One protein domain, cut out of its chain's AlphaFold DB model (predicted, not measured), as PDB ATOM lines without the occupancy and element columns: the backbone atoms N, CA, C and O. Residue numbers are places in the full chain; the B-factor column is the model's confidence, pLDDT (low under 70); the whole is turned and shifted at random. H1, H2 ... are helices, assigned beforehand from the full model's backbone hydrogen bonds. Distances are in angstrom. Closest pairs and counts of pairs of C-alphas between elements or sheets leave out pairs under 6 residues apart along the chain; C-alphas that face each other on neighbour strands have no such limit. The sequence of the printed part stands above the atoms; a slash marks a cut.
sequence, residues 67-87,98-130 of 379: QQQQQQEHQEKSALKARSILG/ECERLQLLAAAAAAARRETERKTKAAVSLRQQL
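AT A GLANCE: This is residues 67 to 87 and 98 to 130 of the 379 residues of an uncharacterized protein of Eimeria mitis (UniProt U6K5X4). Look for two long helices crossing about at right angles as a lopsided cross: H1, near its last residues, meets H2 nearer to H2's first end. Away from this one crossing three stretches stick out: residues 67 to 77 of H1, the short stretch of residues 98 to 103 of H2, and the long arm of residues 113 to 130 of H2. The printed part has 54 residues, with H1 then H2 and no named strand, all helix. It is only just loose, close to extended, with a radius of gyration of the C-alphas of 14.9 A, and only just flat, spanning 47 by 29 by 16 A.

HOW THE PARTS SIT: Start from H2, residues 98 to 130, which touches H1, residues 67 to 86, with residues 105 to 109 alone; H1 uses residues 82 to 83 alone. Their closest C-alphas, of Ala 82 and Ala 109, are 6.8 A apart. Their lines are about perpendicular, at 83 degrees. In H1 and H2 every O i to N i+4 pair is within hydrogen-bond range.

IN THESE COORDINATES: Find C-alpha 98 at (39.399, -39.562, -2.092); from there H2 runs 48.0 A to C-alpha 130 at (59.656, -48.173, -44.719). H1 runs 28.9 A from C-alpha 67 at (30.506, -28.188, -27.842) to C-alpha 86.

THE WHOLE: The two C-alphas farthest apart, of Glu 98 and Leu 130, are 48.0 A apart. The link across the cut lacks residues 88 to 97; C-alphas 87 and 98 are 14.9 A apart. Look to the B-factor column for pLDDT under 70 at residues 82 to 87, 98 to 102 and 104 to 130; the mean of the printed part is 70.0.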
ATOM      1  N   GLN A  67      29.063 -27.948 -27.930       91.69
ATOM      2  CA  GLN A  67      30.506 -28.188 -27.842       91.69
ATOM      3  C   GLN A  67      30.937 -28.472 -26.395       91.69
ATOM      4  O   GLN A  67      31.749 -29.367 -26.156       91.69
ATOM      5  N   GLN A  68      30.360 -27.758 -25.422       92.31
ATOM      6  CA  GLN A  68      30.649 -27.994 -24.008       92.31
ATOM      7  C   GLN A  68      30.125 -29.364 -23.549       92.31
ATOM      8  O   GLN A  68      30.837 -30.093 -22.857       92.31
ATOM      9  N   GLN A  69      28.923 -29.749 -23.989       93.81
ATOM     10  CA  GLN A  69      28.341 -31.049 -23.648       93.81
ATOM     11  C   GLN A  69      29.190 -32.207 -24.197       93.81
ATOM     12  O   GLN A  69      29.454 -33.172 -23.484       93.81
ATOM     13  N   GLN A  70      29.716 -32.078 -25.420       93.38
ATOM     14  CA  GLN A  70      30.589 -33.098 -26.005       93.38
ATOM     15  C   GLN A  70      31.934 -33.216 -25.265       93.38
ATOM     16  O   GLN A  70      32.463 -34.319 -25.117       93.38
ATOM     17  N   GLN A  71      32.480 -32.105 -24.756       91.50
ATOM     18  CA  GLN A  71      33.683 -32.126 -23.916       91.50
ATOM     19  C   GLN A  71      33.443 -32.816 -22.572       91.50
ATOM     20  O   GLN A  71      34.289 -33.607 -22.148       91.50
ATOM     21  N   GLN A  72      32.307 -32.551 -21.921       90.44
ATOM     22  CA  GLN A  72      31.925 -33.249 -20.691       90.44
ATOM     23  C   GLN A  72      31.755 -34.743 -20.939       90.44
ATOM     24  O   GLN A  72      32.351 -35.544 -20.227       90.44
ATOM     25  N   GLU A  73      31.046 -35.129 -21.999       93.81
ATOM     26  CA  GLU A  73      30.838 -36.541 -22.319       93.81
ATOM     27  C   GLU A  73      32.167 -37.250 -22.635       93.81
ATOM     28  O   GLU A  73      32.381 -38.402 -22.251       93.81
ATOM     29  N   HIS A  74      33.109 -36.560 -23.289       89.81
ATOM     30  CA  HIS A  74      34.441 -37.105 -23.533       89.81
ATOM     31  C   HIS A  74      35.259 -37.238 -22.239       89.81
ATOM     32  O   HIS A  74      35.948 -38.246 -22.054       89.81
ATOM     33  N   GLN A  75      35.160 -36.269 -21.321       89.25
ATOM     34  CA  GLN A  75      35.772 -36.375 -19.995       89.25
ATOM     35  C   GLN A  75      35.173 -37.533 -19.196       89.25
ATOM     36  O   GLN A  75      35.934 -38.368 -18.715       89.25
ATOM     37  N   GLU A  76      33.847 -37.653 -19.126       89.69
ATOM     38  CA  GLU A  76      33.167 -38.733 -18.406       89.69
ATOM     39  C   GLU A  76      33.493 -40.105 -18.992       89.69
ATOM     40  O   GLU A  76      33.847 -41.022 -18.250       89.69
ATOM     41  N   LYS A  77      33.484 -40.250 -20.324       90.62
ATOM     42  CA  LYS A  77      33.908 -41.492 -20.990       90.62
ATOM     43  C   LYS A  77      35.368 -41.825 -20.697       90.62
ATOM     44  O   LYS A  77      35.694 -42.991 -20.467       90.62
ATOM     45  N   SER A  78      36.252 -40.827 -20.670       81.00
ATOM     46  CA  SER A  78      37.663 -41.044 -20.329       81.00
ATOM     47  C   SER A  78      37.857 -41.420 -18.855       81.00
ATOM     48  O   SER A  78      38.638 -42.324 -18.556       81.00
ATOM     49  N   ALA A  79      37.088 -40.816 -17.946       77.31
ATOM     50  CA  ALA A  79      37.111 -41.109 -16.518       77.31
ATOM     51  C   ALA A  79      36.538 -42.503 -16.214       77.31
ATOM     52  O   ALA A  79      37.130 -43.257 -15.442       77.31
ATOM     53  N   LEU A  80      35.440 -42.895 -16.870       78.44
ATOM     54  CA  LEU A  80      34.872 -44.245 -16.788       78.44
ATOM     55  C   LEU A  80      35.855 -45.300 -17.301       78.44
ATOM     56  O   LEU A  80      36.036 -46.337 -16.661       78.44
ATOM     57  N   LYS A  81      36.551 -45.021 -18.409       71.75
ATOM     58  CA  LYS A  81      37.586 -45.916 -18.938       71.75
ATOM     59  C   LYS A  81      38.769 -46.053 -17.976       71.75
ATOM     60  O   LYS A  81      39.236 -47.166 -17.760       71.75
ATOM     61  N   ALA A  82      39.206 -44.964 -17.343       66.00
ATOM     62  CA  ALA A  82      40.245 -45.007 -16.313       66.00
ATOM     63  C   ALA A  82      39.795 -45.802 -15.071       66.00
ATOM     64  O   ALA A  82      40.553 -46.611 -14.536       66.00
ATOM     65  N   ARG A  83      38.529 -45.657 -14.657       65.50
ATOM     66  CA  ARG A  83      37.954 -46.387 -13.518       65.50
ATOM     67  C   ARG A  83      37.845 -47.896 -13.771       65.50
ATOM     68  O   ARG A  83      38.093 -48.670 -12.852       65.50
ATOM     69  N   SER A  84      37.545 -48.323 -15.001       65.38
ATOM     70  CA  SER A  84      37.527 -49.749 -15.374       65.38
ATOM     71  C   SER A  84      38.918 -50.387 -15.401       65.38
ATOM     72  O   SER A  84      39.020 -51.594 -15.216       65.38
ATOM     73  N   ILE A  85      39.979 -49.607 -15.634       60.28
ATOM     74  CA  ILE A  85      41.361 -50.114 -15.634       60.28
ATOM     75  C   ILE A  85      41.871 -50.281 -14.195       60.28
ATOM     76  O   ILE A  85      42.565 -51.247 -13.899       60.28
ATOM     77  N   LEU A  86      41.472 -49.393 -13.280       54.88
ATOM     78  CA  LEU A  86      41.820 -49.507 -11.860       54.88
ATOM     79  C   LEU A  86      40.957 -50.523 -11.094       54.88
ATOM     80  O   LEU A  86      41.438 -51.114 -10.137       54.88
ATOM     81  N   GLY A  87      39.719 -50.791 -11.516       48.38
ATOM     82  CA  GLY A  87      38.800 -51.690 -10.802       48.38
ATOM     83  C   GLY A  87      39.226 -53.163 -10.698       48.38
ATOM     84  O   GLY A  87      38.596 -53.901  -9.953       48.38
ATOM     85  N   GLU A  98      40.084 -39.884  -0.832       62.53
ATOM     86  CA  GLU A  98      39.399 -39.562  -2.092       62.53
ATOM     87  C   GLU A  98      40.219 -38.591  -2.968       62.53
ATOM     88  O   GLU A  98      40.253 -38.730  -4.192       62.53
ATOM     89  N   CYS A  99      40.980 -37.690  -2.336       61.19
ATOM     90  CA  CYS A  99      41.907 -36.770  -2.994       61.19
ATOM     91  C   CYS A  99      43.099 -37.488  -3.650       61.19
ATOM     92  O   CYS A  99      43.423 -37.209  -4.806       61.19
ATOM     93  N   GLU A 100      43.726 -38.443  -2.959       64.44
ATOM     94  CA  GLU A 100      44.833 -39.242  -3.510       64.44
ATOM     95  C   GLU A 100      44.364 -40.113  -4.669       64.44
ATOM     96  O   GLU A 100      45.048 -40.238  -5.686       64.44
ATOM     97  N   ARG A 101      43.153 -40.670  -4.566       68.94
ATOM     98  CA  ARG A 101      42.559 -41.450  -5.652       68.94
ATOM     99  C   ARG A 101      42.333 -40.599  -6.901       68.94
ATOM    100  O   ARG A 101      42.558 -41.082  -8.011       68.94
ATOM    101  N   LEU A 102      41.901 -39.346  -6.739       68.44
ATOM    102  CA  LEU A 102      41.742 -38.401  -7.848       68.44
ATOM    103  C   LEU A 102      43.090 -37.998  -8.458       68.44
ATOM    104  O   LEU A 102      43.199 -37.954  -9.684       68.44
ATOM    105  N   GLN A 103      44.127 -37.780  -7.645       70.88
ATOM    106  CA  GLN A 103      45.482 -37.507  -8.138       70.88
ATOM    107  C   GLN A 103      46.081 -38.698  -8.892       70.88
ATOM    108  O   GLN A 103      46.612 -38.514  -9.986       70.88
ATOM    109  N   LEU A 104      45.935 -39.920  -8.373       68.00
ATOM    110  CA  LEU A 104      46.379 -41.141  -9.050       68.00
ATOM    111  C   LEU A 104      45.637 -41.358 -10.373       68.00
ATOM    112  O   LEU A 104      46.259 -41.715 -11.373       68.00
ATOM    113  N   LEU A 105      44.330 -41.083 -10.422       68.81
ATOM    114  CA  LEU A 105      43.556 -41.130 -11.667       68.81
ATOM    115  C   LEU A 105      44.011 -40.071 -12.678       68.81
ATOM    116  O   LEU A 105      44.132 -40.381 -13.864       68.81
ATOM    117  N   ALA A 106      44.291 -38.843 -12.232       66.31
ATOM    118  CA  ALA A 106      44.794 -37.778 -13.095       66.31
ATOM    119  C   ALA A 106      46.194 -38.103 -13.645       66.31
ATOM    120  O   ALA A 106      46.438 -37.945 -14.844       66.31
ATOM    121  N   ALA A 107      47.084 -38.632 -12.801       68.56
ATOM    122  CA  ALA A 107      48.417 -39.080 -13.194       68.56
ATOM    123  C   ALA A 107      48.352 -40.257 -14.182       68.56
ATOM    124  O   ALA A 107      49.002 -40.223 -15.229       68.56
ATOM    125  N   ALA A 108      47.501 -41.255 -13.917       69.12
ATOM    126  CA  ALA A 108      47.283 -42.385 -14.818       69.12
ATOM    127  C   ALA A 108      46.714 -41.939 -16.178       69.12
ATOM    128  O   ALA A 108      47.161 -42.407 -17.228       69.12
ATOM    129  N   ALA A 109      45.772 -40.990 -16.189       64.12
ATOM    130  CA  ALA A 109      45.221 -40.432 -17.422       64.12
ATOM    131  C   ALA A 109      46.267 -39.634 -18.225       64.12
ATOM    132  O   ALA A 109      46.318 -39.744 -19.454       64.12
ATOM    133  N   ALA A 110      47.131 -38.867 -17.554       66.94
ATOM    134  CA  ALA A 110      48.228 -38.142 -18.194       66.94
ATOM    135  C   ALA A 110      49.285 -39.097 -18.781       66.94
ATOM    136  O   ALA A 110      49.735 -38.899 -19.914       66.94
ATOM    137  N   ALA A 111      49.631 -40.165 -18.056       66.94
ATOM    138  CA  ALA A 111      50.541 -41.206 -18.526       66.94
ATOM    139  C   ALA A 111      49.989 -41.926 -19.768       66.94
ATOM    140  O   ALA A 111      50.701 -42.070 -20.763       66.94
ATOM    141  N   ALA A 112      48.697 -42.274 -19.766       62.97
ATOM    142  CA  ALA A 112      48.037 -42.897 -20.912       62.97
ATOM    143  C   ALA A 112      48.053 -41.995 -22.160       62.97
ATOM    144  O   ALA A 112      48.327 -42.470 -23.264       62.97
ATOM    145  N   ARG A 113      47.827 -40.680 -22.008       66.19
ATOM    146  CA  ARG A 113      47.925 -39.721 -23.126       66.19
ATOM    147  C   ARG A 113      49.343 -39.658 -23.699       66.19
ATOM    148  O   ARG A 113      49.516 -39.782 -24.912       66.19
ATOM    149  N   ARG A 114      50.366 -39.575 -22.843       63.09
ATOM    150  CA  ARG A 114      51.776 -39.572 -23.275       63.09
ATOM    151  C   ARG A 114      52.180 -40.873 -23.973       63.09
ATOM    152  O   ARG A 114      52.943 -40.840 -24.937       63.09
ATOM    153  N   GLU A 115      51.654 -42.014 -23.536       61.50
ATOM    154  CA  GLU A 115      51.893 -43.294 -24.204       61.50
ATOM    155  C   GLU A 115      51.265 -43.324 -25.608       61.50
ATOM    156  O   GLU A 115      51.907 -43.762 -26.565       61.50
ATOM    157  N   THR A 116      50.043 -42.797 -25.767       62.72
ATOM    158  CA  THR A 116      49.408 -42.695 -27.091       62.72
ATOM    159  C   THR A 116      50.170 -41.766 -28.038       62.72
ATOM    160  O   THR A 116      50.341 -42.111 -29.206       62.72
ATOM    161  N   GLU A 117      50.724 -40.655 -27.544       62.66
ATOM    162  CA  GLU A 117      51.570 -39.751 -28.335       62.66
ATOM    163  C   GLU A 117      52.913 -40.377 -28.739       62.66
ATOM    164  O   GLU A 117      53.427 -40.121 -29.830       62.66
ATOM    165  N   ARG A 118      53.502 -41.224 -27.887       63.09
ATOM    166  CA  ARG A 118      54.717 -41.975 -28.243       63.09
ATOM    167  C   ARG A 118      54.430 -43.019 -29.319       63.09
ATOM    168  O   ARG A 118      55.210 -43.137 -30.262       63.09
ATOM    169  N   LYS A 119      53.300 -43.730 -29.228       62.75
ATOM    170  CA  LYS A 119      52.880 -44.718 -30.238       62.75
ATOM    171  C   LYS A 119      52.622 -44.072 -31.599       62.75
ATOM    172  O   LYS A 119      53.034 -44.628 -32.615       62.75
ATOM    173  N   THR A 120      52.007 -42.889 -31.643       61.50
ATOM    174  CA  THR A 120      51.792 -42.175 -32.912       61.50
ATOM    175  C   THR A 120      53.102 -41.662 -33.511       61.50
ATOM    176  O   THR A 120      53.311 -41.826 -34.710       61.50
ATOM    177  N   LYS A 121      54.034 -41.141 -32.701       63.44
ATOM    178  CA  LYS A 121      55.373 -40.732 -33.174       63.44
ATOM    179  C   LYS A 121      56.206 -41.914 -33.691       63.44
ATOM    180  O   LYS A 121      56.814 -41.806 -34.753       63.44
ATOM    181  N   ALA A 122      56.180 -43.054 -33.000       61.66
ATOM    182  CA  ALA A 122      56.861 -44.274 -33.440       61.66
ATOM    183  C   ALA A 122      56.262 -44.845 -34.740       61.66
ATOM    184  O   ALA A 122      56.993 -45.285 -35.623       61.66
ATOM    185  N   ALA A 123      54.937 -44.782 -34.910       59.38
ATOM    186  CA  ALA A 123      54.284 -45.195 -36.153       59.38
ATOM    187  C   ALA A 123      54.658 -44.291 -37.346       59.38
ATOM    188  O   ALA A 123      54.782 -44.773 -38.474       59.38
ATOM    189  N   VAL A 124      54.874 -42.992 -37.105       58.88
ATOM    190  CA  VAL A 124      55.344 -42.046 -38.129       58.88
ATOM    191  C   VAL A 124      56.807 -42.314 -38.506       58.88
ATOM    192  O   VAL A 124      57.119 -42.309 -39.698       58.88
ATOM    193  N   SER A 125      57.688 -42.623 -37.543       60.88
ATOM    194  CA  SER A 125      59.093 -42.935 -37.855       60.88
ATOM    195  C   SER A 125      59.247 -44.278 -38.576       60.88
ATOM    196  O   SER A 125      60.033 -44.374 -39.513       60.88
ATOM    197  N   LEU A 126      58.442 -45.291 -38.231       53.47
ATOM    198  CA  LEU A 126      58.445 -46.581 -38.928       53.47
ATOM    199  C   LEU A 126      57.946 -46.446 -40.374       53.47
ATOM    200  O   LEU A 126      58.505 -47.060 -41.281       53.47
ATOM    201  N   ARG A 127      56.935 -45.596 -40.619       58.28
ATOM    202  CA  ARG A 127      56.528 -45.253 -41.988       58.28
ATOM    203  C   ARG A 127      57.648 -44.545 -42.750       58.28
ATOM    204  O   ARG A 127      57.900 -44.940 -43.880       58.28
ATOM    205  N   GLN A 128      58.352 -43.576 -42.159       64.19
ATOM    206  CA  GLN A 128      59.515 -42.946 -42.812       64.19
ATOM    207  C   GLN A 128      60.621 -43.959 -43.144       64.19
ATOM    208  O   GLN A 128      61.195 -43.900 -44.227       64.19
ATOM    209  N   GLN A 129      60.865 -44.924 -42.254       61.06
ATOM    210  CA  GLN A 129      61.877 -45.962 -42.443       61.06
ATOM    211  C   GLN A 129      61.486 -46.976 -43.536       61.06
ATOM    212  O   GLN A 129      62.341 -47.406 -44.307       61.06
ATOM    213  N   LEU A 130      60.195 -47.309 -43.657       62.09
ATOM    214  CA  LEU A 130      59.656 -48.173 -44.719       62.09
ATOM    215  C   LEU A 130      59.534 -47.469 -46.079       62.09
ATOM    216  O   LEU A 130      59.622 -48.127 -47.112       62.09
TER     217      LEU A 130